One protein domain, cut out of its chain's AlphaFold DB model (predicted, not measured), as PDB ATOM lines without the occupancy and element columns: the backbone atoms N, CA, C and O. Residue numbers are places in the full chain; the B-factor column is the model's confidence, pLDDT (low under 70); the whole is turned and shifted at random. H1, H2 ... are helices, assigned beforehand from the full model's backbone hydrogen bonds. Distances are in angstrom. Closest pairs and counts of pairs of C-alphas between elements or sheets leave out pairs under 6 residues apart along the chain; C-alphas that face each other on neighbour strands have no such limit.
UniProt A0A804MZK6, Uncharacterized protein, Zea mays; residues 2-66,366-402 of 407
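Overview. This is residues 2 to 66 and 366 to 402 of the 407 residues of an uncharacterized protein of Zea mays (UniProt A0A804MZK6). The printed part falls into two separate pieces: a small cluster in which a helical hairpin, H2 and H3, sits beside short H1 and long H4, and a two-helix arm, H5 and H6, that meets nothing in the cluster. H1 lies between the hairpin and the first half of H4, whose last residues, 57 to 66, stick out; the second piece makes a corner at the link from H5 to H6, and its last residues, 399 to 402, fold back toward H6. The printed part has 102 residues, with six named helices in the order H1 to H6 and no named strand, and its class is all helix. It is loose, with a radius of gyration of the C-alphas of 18.5 A, and spans 55 by 38 by 31 A.

Arrangement. H1, residues 2 to 7, is close to but not clearly touching H2, residues 12 to 26; their closest C-alphas, those of Gln 7 and Asp 15, are 6.0 A apart. H2 and H3, residues 32 to 43, touch and form a helical hairpin, running opposite ways at a shallow tilt of 5 degrees; their closest C-alphas, those of Lys 14 and Ile 42, are 5.9 A apart. H4, residues 45 to 66, touches H1 with residues 47 to 55 alone, at a steep tilt of 59 degrees, opposite ways; their closest C-alphas, those of Ile 5 and Ala 51, are 5.9 A apart. H3 and H4 are close but not clearly touching, with the C-alphas of Val 40 and Leu 48 closest at 6.9 A, and are only just about perpendicular at 72 degrees. H2 and H4 are apart. H5, residues 366 to 380, and H6, residues 383 to 394, meet only through their link, and both are apart from H1, H2, H3 and H4. In H1, H2, H3, H4, H5 and H6, every O i to N i+4 pair is within hydrogen-bond range.

Along the chain. H1 begins at C-alpha 2, (-49.355, -71.933, -90.727). H2 measures 20.7 A from first to last C-alpha and H3 15.8 A. H4, the longest helix with 22 residues, measures 31.4 A and ends at C-alpha 66, (-46.147, -80.160, -109.315). H5 measures 20.8 A and H6 15.9 A, ending at C-alpha 394, (-37.804, -101.907, -100.343).

Size, cuts and confidence. The two C-alphas farthest apart, those of Asp 13 and Lys 400, are 54.9 A apart. Residues 67 to 365 are not printed, and C-alphas 66 and 366 are 37.4 A apart across this cut, where the link from H4 to H5 lies. Of the links that are printed whole, each is tight. Residues 57 to 66 and 366 to 386 stand free. The mean pLDDT of the printed part is 81.2, and it is under 70 at residues 63 to 66, 366 to 383 and 401 to 402.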
ATOM      1  N   LEU A   2     -48.406 -72.854 -91.379       80.00
ATOM      2  CA  LEU A   2     -49.355 -71.933 -90.727       80.00
ATOM      3  C   LEU A   2     -48.718 -70.721 -90.016       80.00
ATOM      4  O   LEU A   2     -49.147 -69.597 -90.255       80.00
ATOM      5  N   ILE A   3     -47.683 -70.926 -89.186       80.12
ATOM      6  CA  ILE A   3     -47.094 -69.849 -88.361       80.12
ATOM      7  C   ILE A   3     -46.606 -68.647 -89.199       80.12
ATOM      8  O   ILE A   3     -47.101 -67.558 -88.940       80.12
ATOM      9  N   PRO A   4     -45.775 -68.789 -90.255       81.88
ATOM     10  CA  PRO A   4     -45.373 -67.649 -91.094       81.88
ATOM     11  C   PRO A   4     -46.524 -66.835 -91.711       81.88
ATOM     12  O   PRO A   4     -46.373 -65.641 -91.952       81.88
ATOM     13  N   ILE A   5     -47.684 -67.455 -91.961       80.69
ATOM     14  CA  ILE A   5     -48.871 -66.761 -92.487       80.69
ATOM     15  C   ILE A   5     -49.553 -65.944 -91.382       80.69
ATOM     16  O   ILE A   5     -50.033 -64.842 -91.646       80.69
ATOM     17  N   LEU A   6     -49.560 -66.458 -90.149       81.00
ATOM     18  CA  LEU A   6     -50.025 -65.731 -88.969       81.00
ATOM     19  C   LEU A   6     -49.089 -64.568 -88.616       81.00
ATOM     20  O   LEU A   6     -49.569 -63.456 -88.437       81.00
ATOM     21  N   GLN A   7     -47.769 -64.785 -88.610       77.25
ATOM     22  CA  GLN A   7     -46.767 -63.758 -88.279       77.25
ATOM     23  C   GLN A   7     -46.912 -62.474 -89.106       77.25
ATOM     24  O   GLN A   7     -46.775 -61.381 -88.568       77.25
ATOM     25  N   ALA A   8     -47.264 -62.584 -90.390       76.44
ATOM     26  CA  ALA A   8     -47.488 -61.430 -91.266       76.44
ATOM     27  C   ALA A   8     -48.720 -60.563 -90.901       76.44
ATOM     28  O   ALA A   8     -48.953 -59.545 -91.548       76.44
ATOM     29  N   HIS A   9     -49.523 -60.971 -89.910       75.44
ATOM     30  CA  HIS A   9     -50.767 -60.311 -89.493       75.44
ATOM     31  C   HIS A   9     -50.924 -60.255 -87.954       75.44
ATOM     32  O   HIS A   9     -52.029 -60.025 -87.465       75.44
ATOM     33  N   LEU A  10     -49.857 -60.512 -87.185       85.19
ATOM     34  CA  LEU A  10     -49.868 -60.503 -85.717       85.19
ATOM     35  C   LEU A  10     -49.011 -59.370 -85.154       85.19
ATOM     36  O   LEU A  10     -47.937 -59.067 -85.669       85.19
ATOM     37  N   ASP A  11     -49.458 -58.807 -84.033       87.12
ATOM     38  CA  ASP A  11     -48.649 -57.898 -83.222       87.12
ATOM     39  C   ASP A  11     -47.410 -58.616 -82.670       87.12
ATOM     40  O   ASP A  11     -47.442 -59.818 -82.385       87.12
ATOM     41  N   ARG A  12     -46.325 -57.867 -82.449       87.62
ATOM     42  CA  ARG A  12     -45.017 -58.405 -82.035       87.62
ATOM     43  C   ARG A  12     -45.091 -59.273 -80.772       87.62
ATOM     44  O   ARG A  12     -44.458 -60.323 -80.715       87.62
ATOM     45  N   ASP A  13     -45.905 -58.873 -79.797       89.56
ATOM     46  CA  ASP A  13     -46.116 -59.626 -78.556       89.56
ATOM     47  C   ASP A  13     -46.970 -60.886 -78.748       89.56
ATOM     48  O   ASP A  13     -46.772 -61.875 -78.042       89.56
ATOM     49  N   LYS A  14     -47.894 -60.886 -79.719       89.69
ATOM     50  CA  LYS A  14     -48.696 -62.068 -80.072       89.69
ATOM     51  C   LYS A  14     -47.856 -63.090 -80.833       89.69
ATOM     52  O   LYS A  14     -47.955 -64.276 -80.535       89.69
ATOM     53  N   ASP A  15     -46.984 -62.649 -81.743       89.94
ATOM     54  CA  ASP A  15     -45.983 -63.527 -82.364       89.94
ATOM     55  C   ASP A  15     -45.030 -64.104 -81.306       89.94
ATOM     56  O   ASP A  15     -44.884 -65.317 -81.207       89.94
ATOM     57  N   MET A  16     -44.463 -63.270 -80.427       92.94
ATOM     58  CA  MET A  16     -43.585 -63.739 -79.348       92.94
ATOM     59  C   MET A  16     -44.268 -64.779 -78.439       92.94
ATOM     60  O   MET A  16     -43.656 -65.798 -78.103       92.94
ATOM     61  N   GLN A  17     -45.545 -64.589 -78.087       92.88
ATOM     62  CA  GLN A  17     -46.324 -65.584 -77.339       92.88
ATOM     63  C   GLN A  17     -46.575 -66.861 -78.156       92.88
ATOM     64  O   GLN A  17     -46.372 -67.960 -77.635       92.88
ATOM     65  N   LEU A  18     -46.949 -66.743 -79.433       93.25
ATOM     66  CA  LEU A  18     -47.187 -67.879 -80.328       93.25
ATOM     67  C   LEU A  18     -45.915 -68.713 -80.553       93.25
ATOM     68  O   LEU A  18     -45.967 -69.938 -80.466       93.25
ATOM     69  N   GLN A  19     -44.765 -68.070 -80.766       92.19
ATOM     70  CA  GLN A  19     -43.451 -68.715 -80.859       92.19
ATOM     71  C   GLN A  19     -43.067 -69.402 -79.549       92.19
ATOM     72  O   GLN A  19     -42.606 -70.542 -79.568       92.19
ATOM     73  N   THR A  20     -43.308 -68.757 -78.404       94.31
ATOM     74  CA  THR A  20     -43.078 -69.367 -77.083       94.31
ATOM     75  C   THR A  20     -43.915 -70.638 -76.913       94.31
ATOM     76  O   THR A  20     -43.395 -71.682 -76.526       94.31
ATOM     77  N   VAL A  21     -45.203 -70.583 -77.249       94.19
ATOM     78  CA  VAL A  21     -46.145 -71.707 -77.142       94.19
ATOM     79  C   VAL A  21     -45.830 -72.815 -78.161       94.19
ATOM     80  O   VAL A  21     -45.900 -73.997 -77.824       94.19
ATOM     81  N   TRP A  22     -45.368 -72.467 -79.363       92.56
ATOM     82  CA  TRP A  22     -44.877 -73.426 -80.358       92.56
ATOM     83  C   TRP A  22     -43.560 -74.098 -79.951       92.56
ATOM     84  O   TRP A  22     -43.389 -75.299 -80.170       92.56
ATOM     85  N   ALA A  23     -42.643 -73.370 -79.308       94.12
ATOM     86  CA  ALA A  23     -41.425 -73.942 -78.741       94.12
ATOM     87  C   ALA A  23     -41.749 -74.952 -77.624       94.12
ATOM     88  O   ALA A  23     -41.173 -76.038 -77.611       94.12
ATOM     89  N   LYS A  24     -42.726 -74.647 -76.755       94.50
ATOM     90  CA  LYS A  24     -43.236 -75.583 -75.737       94.50
ATOM     91  C   LYS A  24     -43.842 -76.848 -76.359       94.50
ATOM     92  O   LYS A  24     -43.461 -77.950 -75.970       94.50
ATOM     93  N   LEU A  25     -44.698 -76.712 -77.382       94.62
ATOM     94  CA  LEU A  25     -45.228 -77.853 -78.149       94.62
ATOM     95  C   LEU A  25     -44.091 -78.696 -78.757       94.62
ATOM     96  O   LEU A  25     -44.096 -79.917 -78.644       94.62
ATOM     97  N   ARG A  26     -43.077 -78.057 -79.359       93.75
ATOM     98  CA  ARG A  26     -41.896 -78.740 -79.923       93.75
ATOM     99  C   ARG A  26     -41.043 -79.483 -78.893       93.75
ATOM    100  O   ARG A  26     -40.343 -80.414 -79.282       93.75
ATOM    101  N   ARG A  27     -41.067 -79.067 -77.625       95.56
ATOM    102  CA  ARG A  27     -40.415 -79.759 -76.497       95.56
ATOM    103  C   ARG A  27     -41.344 -80.764 -75.800       95.56
ATOM    104  O   ARG A  27     -40.944 -81.362 -74.811       95.56
ATOM    105  N   ASN A  28     -42.558 -80.963 -76.327       93.12
ATOM    106  CA  ASN A  28     -43.613 -81.810 -75.763       93.12
ATOM    107  C   ASN A  28     -44.029 -81.409 -74.326       93.12
ATOM    108  O   ASN A  28     -44.493 -82.236 -73.546       93.12
ATOM    109  N   GLU A  29     -43.883 -80.125 -73.981       95.00
ATOM    110  CA  GLU A  29     -44.259 -79.549 -72.676       95.00
ATOM    111  C   GLU A  29     -45.747 -79.170 -72.592       95.00
ATOM    112  O   GLU A  29     -46.248 -78.833 -71.523       95.00
ATOM    113  N   VAL A  30     -46.438 -79.152 -73.736       94.56
ATOM    114  CA  VAL A  30     -47.837 -78.735 -73.896       94.56
ATOM    115  C   VAL A  30     -48.485 -79.660 -74.928       94.56
ATOM    116  O   VAL A  30     -47.917 -79.864 -76.004       94.56
ATOM    117  N   ASN A  31     -49.663 -80.207 -74.615       94.75
ATOM    118  CA  ASN A  31     -50.420 -81.065 -75.533       94.75
ATOM    119  C   ASN A  31     -50.987 -80.276 -76.724       94.75
ATOM    120  O   ASN A  31     -51.129 -79.053 -76.673       94.75
ATOM    121  N   LYS A  32     -51.347 -80.986 -77.804       92.75
ATOM    122  CA  LYS A  32     -51.895 -80.386 -79.035       92.75
ATOM    123  C   LYS A  32     -53.106 -79.491 -78.750       92.75
ATOM    124  O   LYS A  32     -53.187 -78.393 -79.287       92.75
ATOM    125  N   ASP A  33     -54.001 -79.936 -77.879       93.00
ATOM    126  CA  ASP A  33     -55.277 -79.287 -77.570       93.00
ATOM    127  C   ASP A  33     -55.092 -78.006 -76.749       93.00
ATOM    128  O   ASP A  33     -55.709 -76.982 -77.037       93.00
ATOM    129  N   ASP A  34     -54.171 -78.015 -75.785       94.56
ATOM    130  CA  ASP A  34     -53.806 -76.818 -75.021       94.56
ATOM    131  C   ASP A  34     -53.012 -75.827 -75.878       94.56
ATOM    132  O   ASP A  34     -53.262 -74.622 -75.820       94.56
ATOM    133  N   PHE A  35     -52.125 -76.320 -76.750       93.56
ATOM    134  CA  PHE A  35     -51.469 -75.502 -77.769       93.56
ATOM    135  C   PHE A  35     -52.498 -74.835 -78.694       93.56
ATOM    136  O   PHE A  35     -52.384 -73.637 -78.959       93.56
ATOM    137  N   LEU A  36     -53.506 -75.573 -79.172       92.75
ATOM    138  CA  LEU A  36     -54.566 -75.039 -80.030       92.75
ATOM    139  C   LEU A  36     -55.423 -74.019 -79.280       92.75
ATOM    140  O   LEU A  36     -55.613 -72.918 -79.790       92.75
ATOM    141  N   ARG A  37     -55.862 -74.320 -78.051       94.81
ATOM    142  CA  ARG A  37     -56.641 -73.410 -77.195       94.81
ATOM    143  C   ARG A  37     -55.911 -72.087 -76.952       94.81
ATOM    144  O   ARG A  37     -56.487 -71.015 -77.131       94.81
ATOM    145  N   VAL A  38     -54.630 -72.153 -76.588       94.38
ATOM    146  CA  VAL A  38     -53.801 -70.965 -76.342       94.38
ATOM    147  C   VAL A  38     -53.498 -70.227 -77.651       94.38
ATOM    148  O   VAL A  38     -53.544 -69.000 -77.675       94.38
ATOM    149  N   THR A  39     -53.290 -70.942 -78.762       90.50
ATOM    150  CA  THR A  39     -53.131 -70.336 -80.096       90.50
ATOM    151  C   THR A  39     -54.395 -69.581 -80.516       90.50
ATOM    152  O   THR A  39     -54.288 -68.420 -80.895       90.50
ATOM    153  N   VAL A  40     -55.587 -70.177 -80.390       93.81
ATOM    154  CA  VAL A  40     -56.881 -69.518 -80.659       93.81
ATOM    155  C   VAL A  40     -57.043 -68.257 -79.807       93.81
ATOM    156  O   VAL A  40     -57.473 -67.231 -80.328       93.81
ATOM    157  N   ASN A  41     -56.635 -68.290 -78.534       93.88
ATOM    158  CA  ASN A  41     -56.713 -67.133 -77.640       93.88
ATOM    159  C   ASN A  41     -55.712 -66.008 -77.990       93.88
ATOM    160  O   ASN A  41     -56.053 -64.835 -77.879       93.88
ATOM    161  N   ILE A  42     -54.491 -66.339 -78.429       90.75
ATOM    162  CA  ILE A  42     -53.472 -65.354 -78.854       90.75
ATOM    163  C   ILE A  42     -53.827 -64.725 -80.212       90.75
ATOM    164  O   ILE A  42     -53.622 -63.530 -80.429       90.75
ATOM    165  N   VAL A  43     -54.305 -65.551 -81.145       91.69
ATOM    166  CA  VAL A  43     -54.426 -65.226 -82.574       91.69
ATOM    167  C   VAL A  43     -55.824 -64.734 -82.944       91.69
ATOM    168  O   VAL A  43     -55.967 -63.894 -83.831       91.69
ATOM    169  N   GLY A  44     -56.854 -65.243 -82.272       91.19
ATOM    170  CA  GLY A  44     -58.247 -65.076 -82.656       91.19
ATOM    171  C   GLY A  44     -58.687 -66.111 -83.694       91.19
ATOM    172  O   GLY A  44     -58.031 -66.351 -84.710       91.19
ATOM    173  N   ASP A  45     -59.855 -66.697 -83.453       89.31
ATOM    174  CA  ASP A  45     -60.423 -67.801 -84.233       89.31
ATOM    175  C   ASP A  45     -60.577 -67.468 -85.735       89.31
ATOM    176  O   ASP A  45     -60.275 -68.276 -86.614       89.31
ATOM    177  N   GLN A  46     -60.939 -66.218 -86.047       86.88
ATOM    178  CA  GLN A  46     -61.071 -65.714 -87.419       86.88
ATOM    179  C   GLN A  46     -59.727 -65.627 -88.158       86.88
ATOM    180  O   GLN A  46     -59.650 -65.976 -89.337       86.88
ATOM    181  N   MET A  47     -58.656 -65.208 -87.477       88.00
ATOM    182  CA  MET A  47     -57.311 -65.159 -88.062       88.00
ATOM    183  C   MET A  47     -56.749 -66.563 -88.280       88.00
ATOM    184  O   MET A  47     -56.128 -66.821 -89.313       88.00
ATOM    185  N   LEU A  48     -57.029 -67.492 -87.361       90.69
ATOM    186  CA  LEU A  48     -56.664 -68.898 -87.511       90.69
ATOM    187  C   LEU A  48     -57.366 -69.532 -88.725       90.69
ATOM    188  O   LEU A  48     -56.701 -70.147 -89.560       90.69
ATOM    189  N   LYS A  49     -58.676 -69.297 -88.887       88.94
ATOM    190  CA  LYS A  49     -59.470 -69.724 -90.056       88.94
ATOM    191  C   LYS A  49     -58.948 -69.130 -91.370       88.94
ATOM    192  O   LYS A  49     -58.743 -69.868 -92.335       88.94
ATOM    193  N   GLN A  50     -58.661 -67.826 -91.415       87.56
ATOM    194  CA  GLN A  50     -58.076 -67.187 -92.604       87.56
ATOM    195  C   GLN A  50     -56.688 -67.745 -92.950       87.56
ATOM    196  O   GLN A  50     -56.388 -67.973 -94.123       87.56
ATOM    197  N   ALA A  51     -55.834 -67.988 -91.953       88.88
ATOM    198  CA  ALA A  51     -54.511 -68.555 -92.178       88.88
ATOM    199  C   ALA A  51     -54.578 -70.022 -92.629       88.88
ATOM    200  O   ALA A  51     -53.843 -70.401 -93.540       88.88
ATOM    201  N   ALA A  52     -55.494 -70.824 -92.078       87.69
ATOM    202  CA  ALA A  52     -55.760 -72.186 -92.540       87.69
ATOM    203  C   ALA A  52     -56.243 -72.206 -94.003       87.69
ATOM    204  O   ALA A  52     -55.719 -72.974 -94.810       87.69
ATOM    205  N   HIS A  53     -57.149 -71.300 -94.386       88.81
ATOM    206  CA  HIS A  53     -57.575 -71.144 -95.780       88.81
ATOM    207  C   HIS A  53     -56.408 -70.735 -96.701       88.81
ATOM    208  O   HIS A  53     -56.212 -71.338 -97.756       88.81
ATOM    209  N   LYS A  54     -55.558 -69.784 -96.278       84.81
ATOM    210  CA  LYS A  54     -54.329 -69.412 -97.008       84.81
ATOM    211  C   LYS A  54     -53.349 -70.593 -97.147       84.81
ATOM    212  O   LYS A  54     -52.760 -70.748 -98.217       84.81
ATOM    213  N   VAL A  55     -53.204 -71.457 -96.132       87.00
ATOM    214  CA  VAL A  55     -52.426 -72.715 -96.230       87.00
ATOM    215  C   VAL A  55     -53.044 -73.668 -97.255       87.00
ATOM    216  O   VAL A  55     -52.314 -74.196 -98.092       87.00
ATOM    217  N   PHE A  56     -54.364 -73.873 -97.226       85.50
ATOM    218  CA  PHE A  56     -55.062 -74.763 -98.159       85.50
ATOM    219  C   PHE A  56     -54.890 -74.313 -99.616       85.50
ATOM    220  O   PHE A  56     -54.451 -75.102-100.453       85.50
ATOM    221  N   VAL A  57     -55.134 -73.030 -99.910       86.69
ATOM    222  CA  VAL A  57     -54.951 -72.453-101.256       86.69
ATOM    223  C   VAL A  57     -53.488 -72.543-101.705       86.69
ATOM    224  O   VAL A  57     -53.212 -72.964-102.829       86.69
ATOM    225  N   GLN A  58     -52.526 -72.230-100.828       85.50
ATOM    226  CA  GLN A  58     -51.098 -72.365-101.134       85.50
ATOM    227  C   GLN A  58     -50.706 -73.821-101.438       85.50
ATOM    228  O   GLN A  58     -49.918 -74.068-102.354       85.50
ATOM    229  N   MET A  59     -51.262 -74.785-100.703       82.81
ATOM    230  CA  MET A  59     -50.993 -76.210-100.884       82.81
ATOM    231  C   MET A  59     -51.646 -76.764-102.162       82.81
ATOM    232  O   MET A  59     -50.991 -77.492-102.908       82.81
ATOM    233  N   GLN A  60     -52.873 -76.349-102.492       81.00
ATOM    234  CA  GLN A  60     -53.531 -76.675-103.763       81.00
ATOM    235  C   GLN A  60     -52.745 -76.116-104.965       81.00
ATOM    236  O   GLN A  60     -52.464 -76.846-105.917       81.00
ATOM    237  N   ALA A  61     -52.298 -74.857-104.889       77.50
ATOM    238  CA  ALA A  61     -51.475 -74.234-105.926       77.50
ATOM    239  C   ALA A  61     -50.101 -74.919-106.089       77.50
ATOM    240  O   ALA A  61     -49.583 -75.013-107.203       77.50
ATOM    241  N   GLN A  62     -49.504 -75.438-105.007       74.00
ATOM    242  CA  GLN A  62     -48.293 -76.266-105.089       74.00
ATOM    243  C   GLN A  62     -48.556 -77.616-105.775       74.00
ATOM    244  O   GLN A  62     -47.726 -78.050-106.572       74.00
ATOM    245  N   MET A  63     -49.706 -78.256-105.529       64.38
ATOM    246  CA  MET A  63     -50.072 -79.513-106.199       64.38
ATOM    247  C   MET A  63     -50.275 -79.320-107.706       64.38
ATOM    248  O   MET A  63     -49.719 -80.089-108.485       64.38
ATOM    249  N   GLN A  64     -50.969 -78.257-108.128       62.69
ATOM    250  CA  GLN A  64     -51.111 -77.915-109.551       62.69
ATOM    251  C   GLN A  64     -49.747 -77.668-110.218       62.69
ATOM    252  O   GLN A  64     -49.460 -78.252-111.263       62.69
ATOM    253  N   ARG A  65     -48.859 -76.891-109.577       58.16
ATOM    254  CA  ARG A  65     -47.499 -76.646-110.093       58.16
ATOM    255  C   ARG A  65     -46.672 -77.930-110.218       58.16
ATOM    256  O   ARG A  65     -45.903 -78.066-111.163       58.16
ATOM    257  N   ASN A  66     -46.839 -78.872-109.288       53.94
ATOM    258  CA  ASN A  66     -46.147 -80.160-109.315       53.94
ATOM    259  C   ASN A  66     -46.681 -81.103-110.412       53.94
ATOM    260  O   ASN A  66     -45.906 -81.881-110.959       53.94
ATOM    261  N   SER A 366     -71.246 -94.082 -85.097       59.66
ATOM    262  CA  SER A 366     -70.239 -95.161 -84.995       59.66
ATOM    263  C   SER A 366     -69.753 -95.657 -86.363       59.66
ATOM    264  O   SER A 366     -68.596 -96.062 -86.519       59.66
ATOM    265  N   GLN A 367     -70.620 -95.624 -87.378       57.50
ATOM    266  CA  GLN A 367     -70.225 -95.894 -88.762       57.50
ATOM    267  C   GLN A 367     -69.481 -94.689 -89.356       57.50
ATOM    268  O   GLN A 367     -68.430 -94.852 -89.973       57.50
ATOM    269  N   GLU A 368     -69.972 -93.478 -89.098       55.38
ATOM    270  CA  GLU A 368     -69.387 -92.236 -89.592       55.38
ATOM    271  C   GLU A 368     -68.070 -91.904 -88.882       55.38
ATOM    272  O   GLU A 368     -67.124 -91.517 -89.552       55.38
ATOM    273  N   ALA A 369     -67.922 -92.161 -87.575       64.06
ATOM    274  CA  ALA A 369     -66.627 -92.039 -86.897       64.06
ATOM    275  C   ALA A 369     -65.583 -93.025 -87.450       64.06
ATOM    276  O   ALA A 369     -64.411 -92.669 -87.548       64.06
ATOM    277  N   ARG A 370     -65.988 -94.234 -87.872       63.56
ATOM    278  CA  ARG A 370     -65.098 -95.158 -88.600       63.56
ATOM    279  C   ARG A 370     -64.718 -94.608 -89.980       63.56
ATOM    280  O   ARG A 370     -63.543 -94.664 -90.331       63.56
ATOM    281  N   ARG A 371     -65.670 -94.025 -90.721       63.84
ATOM    282  CA  ARG A 371     -65.406 -93.361 -92.013       63.84
ATOM    283  C   ARG A 371     -64.445 -92.177 -91.850       63.84
ATOM    284  O   ARG A 371     -63.461 -92.094 -92.574       63.84
ATOM    285  N   ILE A 372     -64.689 -91.315 -90.862       61.44
ATOM    286  CA  ILE A 372     -63.882 -90.130 -90.545       61.44
ATOM    287  C   ILE A 372     -62.484 -90.526 -90.060       61.44
ATOM    288  O   ILE A 372     -61.520 -89.897 -90.473       61.44
ATOM    289  N   ALA A 373     -62.329 -91.582 -89.253       57.22
ATOM    290  CA  ALA A 373     -61.007 -92.070 -88.849       57.22
ATOM    291  C   ALA A 373     -60.189 -92.591 -90.050       57.22
ATOM    292  O   ALA A 373     -59.006 -92.278 -90.176       57.22
ATOM    293  N   GLN A 374     -60.831 -93.325 -90.966       58.16
ATOM    294  CA  GLN A 374     -60.212 -93.783 -92.216       58.16
ATOM    295  C   GLN A 374     -59.899 -92.615 -93.177       58.16
ATOM    296  O   GLN A 374     -58.923 -92.659 -93.929       58.16
ATOM    297  N   GLU A 375     -60.700 -91.547 -93.153       57.44
ATOM    298  CA  GLU A 375     -60.459 -90.331 -93.933       57.44
ATOM    299  C   GLU A 375     -59.358 -89.447 -93.320       57.44
ATOM    300  O   GLU A 375     -58.508 -88.955 -94.061       57.44
ATOM    301  N   GLU A 376     -59.274 -89.318 -91.990       55.34
ATOM    302  CA  GLU A 376     -58.129 -88.699 -91.304       55.34
ATOM    303  C   GLU A 376     -56.825 -89.424 -91.648       55.34
ATOM    304  O   GLU A 376     -55.818 -88.767 -91.926       55.34
ATOM    305  N   GLU A 377     -56.836 -90.760 -91.722       54.88
ATOM    306  CA  GLU A 377     -55.674 -91.528 -92.169       54.88
ATOM    307  C   GLU A 377     -55.294 -91.195 -93.624       54.88
ATOM    308  O   GLU A 377     -54.120 -90.971 -93.911       54.88
ATOM    309  N   ASN A 378     -56.265 -91.041 -94.531       58.06
ATOM    310  CA  ASN A 378     -56.024 -90.638 -95.926       58.06
ATOM    311  C   ASN A 378     -55.478 -89.195 -96.050       58.06
ATOM    312  O   ASN A 378     -54.584 -88.911 -96.857       58.06
ATOM    313  N   ILE A 379     -55.987 -88.277 -95.223       56.78
ATOM    314  CA  ILE A 379     -55.558 -86.872 -95.159       56.78
ATOM    315  C   ILE A 379     -54.136 -86.762 -94.582       56.78
ATOM    316  O   ILE A 379     -53.321 -85.985 -95.094       56.78
ATOM    317  N   PHE A 380     -53.827 -87.529 -93.533       59.47
ATOM    318  CA  PHE A 380     -52.551 -87.481 -92.816       59.47
ATOM    319  C   PHE A 380     -51.452 -88.295 -93.521       59.47
ATOM    320  O   PHE A 380     -50.337 -87.801 -93.716       59.47
ATOM    321  N   LEU A 381     -51.773 -89.507 -93.982       60.22
ATOM    322  CA  LEU A 381     -50.925 -90.355 -94.818       60.22
ATOM    323  C   LEU A 381     -51.405 -90.317 -96.274       60.22
ATOM    324  O   LEU A 381     -52.092 -91.211 -96.762       60.22
ATOM    325  N   ARG A 382     -50.955 -89.305 -97.028       66.50
ATOM    326  CA  ARG A 382     -51.147 -89.304 -98.489       66.50
ATOM    327  C   ARG A 382     -50.499 -90.566 -99.081       66.50
ATOM    328  O   ARG A 382     -49.268 -90.634 -99.156       66.50
ATOM    329  N   LYS A 383     -51.319 -91.517 -99.550       69.75
ATOM    330  CA  LYS A 383     -50.871 -92.845-100.015       69.75
ATOM    331  C   LYS A 383     -49.725 -92.784-101.030       69.75
ATOM    332  O   LYS A 383     -48.708 -93.431-100.838       69.75
ATOM    333  N   GLY A 384     -49.795 -91.914-102.044       75.44
ATOM    334  CA  GLY A 384     -48.729 -91.772-103.055       75.44
ATOM    335  C   GLY A 384     -47.327 -91.454-102.482       75.44
ATOM    336  O   GLY A 384     -46.370 -92.177-102.768       75.44
ATOM    337  N   PRO A 385     -47.157 -90.384-101.678       82.12
ATOM    338  CA  PRO A 385     -45.924 -90.129-100.927       82.12
ATOM    339  C   PRO A 385     -45.478 -91.248 -99.970       82.12
ATOM    340  O   PRO A 385     -44.268 -91.446 -99.827       82.12
ATOM    341  N   LEU A 386     -46.410 -91.968 -99.334       82.69
ATOM    342  CA  LEU A 386     -46.101 -93.109 -98.463       82.69
ATOM    343  C   LEU A 386     -45.576 -94.303 -99.273       82.69
ATOM    344  O   LEU A 386     -44.453 -94.746 -99.047       82.69
ATOM    345  N   LEU A 387     -46.327 -94.748-100.279       80.69
ATOM    346  CA  LEU A 387     -45.980 -95.843-101.185       80.69
ATOM    347  C   LEU A 387     -44.639 -95.590-101.892       80.69
ATOM    348  O   LEU A 387     -43.806 -96.487-101.996       80.69
ATOM    349  N   ARG A 388     -44.352 -94.336-102.277       81.56
ATOM    350  CA  ARG A 388     -43.030 -93.939-102.798       81.56
ATOM    351  C   ARG A 388     -41.904 -94.171-101.785       81.56
ATOM    352  O   ARG A 388     -40.831 -94.617-102.183       81.56
ATOM    353  N   LYS A 389     -42.122 -93.874-100.499       85.88
ATOM    354  CA  LYS A 389     -41.144 -94.143 -99.429       85.88
ATOM    355  C   LYS A 389     -40.993 -95.636 -99.159       85.88
ATOM    356  O   LYS A 389     -39.865 -96.086 -98.992       85.88
ATOM    357  N   LEU A 390     -42.088 -96.395 -99.157       86.19
ATOM    358  CA  LEU A 390     -42.058 -97.851 -99.005       86.19
ATOM    359  C   LEU A 390     -41.272 -98.504-100.151       86.19
ATOM    360  O   LEU A 390     -40.355 -99.274 -99.885       86.19
ATOM    361  N   ALA A 391     -41.513 -98.106-101.404       82.12
ATOM    362  CA  ALA A 391     -40.735 -98.554-102.562       82.12
ATOM    363  C   ALA A 391     -39.250 -98.139-102.489       82.12
ATOM    364  O   ALA A 391     -38.365 -98.920-102.840       82.12
ATOM    365  N   GLU A 392     -38.944 -96.931-101.997       88.25
ATOM    366  CA  GLU A 392     -37.560 -96.481-101.778       88.25
ATOM    367  C   GLU A 392     -36.838 -97.322-100.708       88.25
ATOM    368  O   GLU A 392     -35.655 -97.626-100.870       88.25
ATOM    369  N   ILE A 393     -37.539 -97.709 -99.637       89.31
ATOM    370  CA  ILE A 393     -37.029 -98.577 -98.565       89.31
ATOM    371  C   ILE A 393     -36.868-100.014 -99.070       89.31
ATOM    372  O   ILE A 393     -35.798-100.591 -98.900       89.31
ATOM    373  N   ALA A 394     -37.865-100.569 -99.761       86.69
ATOM    374  CA  ALA A 394     -37.804-101.907-100.343       86.69
ATOM    375  C   ALA A 394     -36.588-102.058-101.276       86.69
ATOM    376  O   ALA A 394     -35.781-102.970-101.101       86.69
ATOM    377  N   ARG A 395     -36.357-101.072-102.157       84.69
ATOM    378  CA  ARG A 395     -35.180-100.998-103.046       84.69
ATOM    379  C   ARG A 395     -33.843-100.742-102.321       84.69
ATOM    380  O   ARG A 395     -32.787-100.863-102.936       84.69
ATOM    381  N   LYS A 396     -33.858-100.331-101.049       89.19
ATOM    382  CA  LYS A 396     -32.664-100.203-100.186       89.19
ATOM    383  C   LYS A 396     -32.387-101.462 -99.356       89.19
ATOM    384  O   LYS A 396     -31.290-101.577 -98.819       89.19
ATOM    385  N   CYS A 397     -33.358-102.367 -99.265       86.69
ATOM    386  CA  CYS A 397     -33.299-103.615 -98.503       86.69
ATOM    387  C   CYS A 397     -33.418-104.865 -99.402       86.69
ATOM    388  O   CYS A 397     -33.681-105.951 -98.897       86.69
ATOM    389  N   ASP A 398     -33.291-104.697-100.726       85.94
ATOM    390  CA  ASP A 398     -33.451-105.726-101.769       85.94
ATOM    391  C   ASP A 398     -34.767-106.539-101.704       85.94
ATOM    392  O   ASP A 398     -34.884-107.643-102.244       85.94
ATOM    393  N   LEU A 399     -35.807-105.956-101.095       81.56
ATOM    394  CA  LEU A 399     -37.155-106.517-101.033       81.56
ATOM    395  C   LEU A 399     -37.843-106.328-102.391       81.56
ATOM    396  O   LEU A 399     -38.133-105.205-102.802       81.56
ATOM    397  N   LYS A 400     -38.100-107.434-103.098       73.06
ATOM    398  CA  LYS A 400     -38.668-107.409-104.459       73.06
ATOM    399  C   LYS A 400     -40.158-107.073-104.525       73.06
ATOM    400  O   LYS A 400     -40.581-106.498-105.521       73.06
ATOM    401  N   ASN A 401     -40.919-107.417-103.488       63.84
ATOM    402  CA  ASN A 401     -42.368-107.235-103.432       63.84
ATOM    403  C   ASN A 401     -42.746-106.454-102.167       63.84
ATOM    404  O   ASN A 401     -42.194-106.703-101.095       63.84
ATOM    405  N   ILE A 402     -43.723-105.562-102.302       63.50
ATOM    406  CA  ILE A 402     -44.538-105.028-101.205       63.50
ATOM    407  C   ILE A 402     -45.914-105.679-101.389       63.50
ATOM    408  O   ILE A 402     -46.359-105.812-102.526       63.50
TER     409      ILE A 402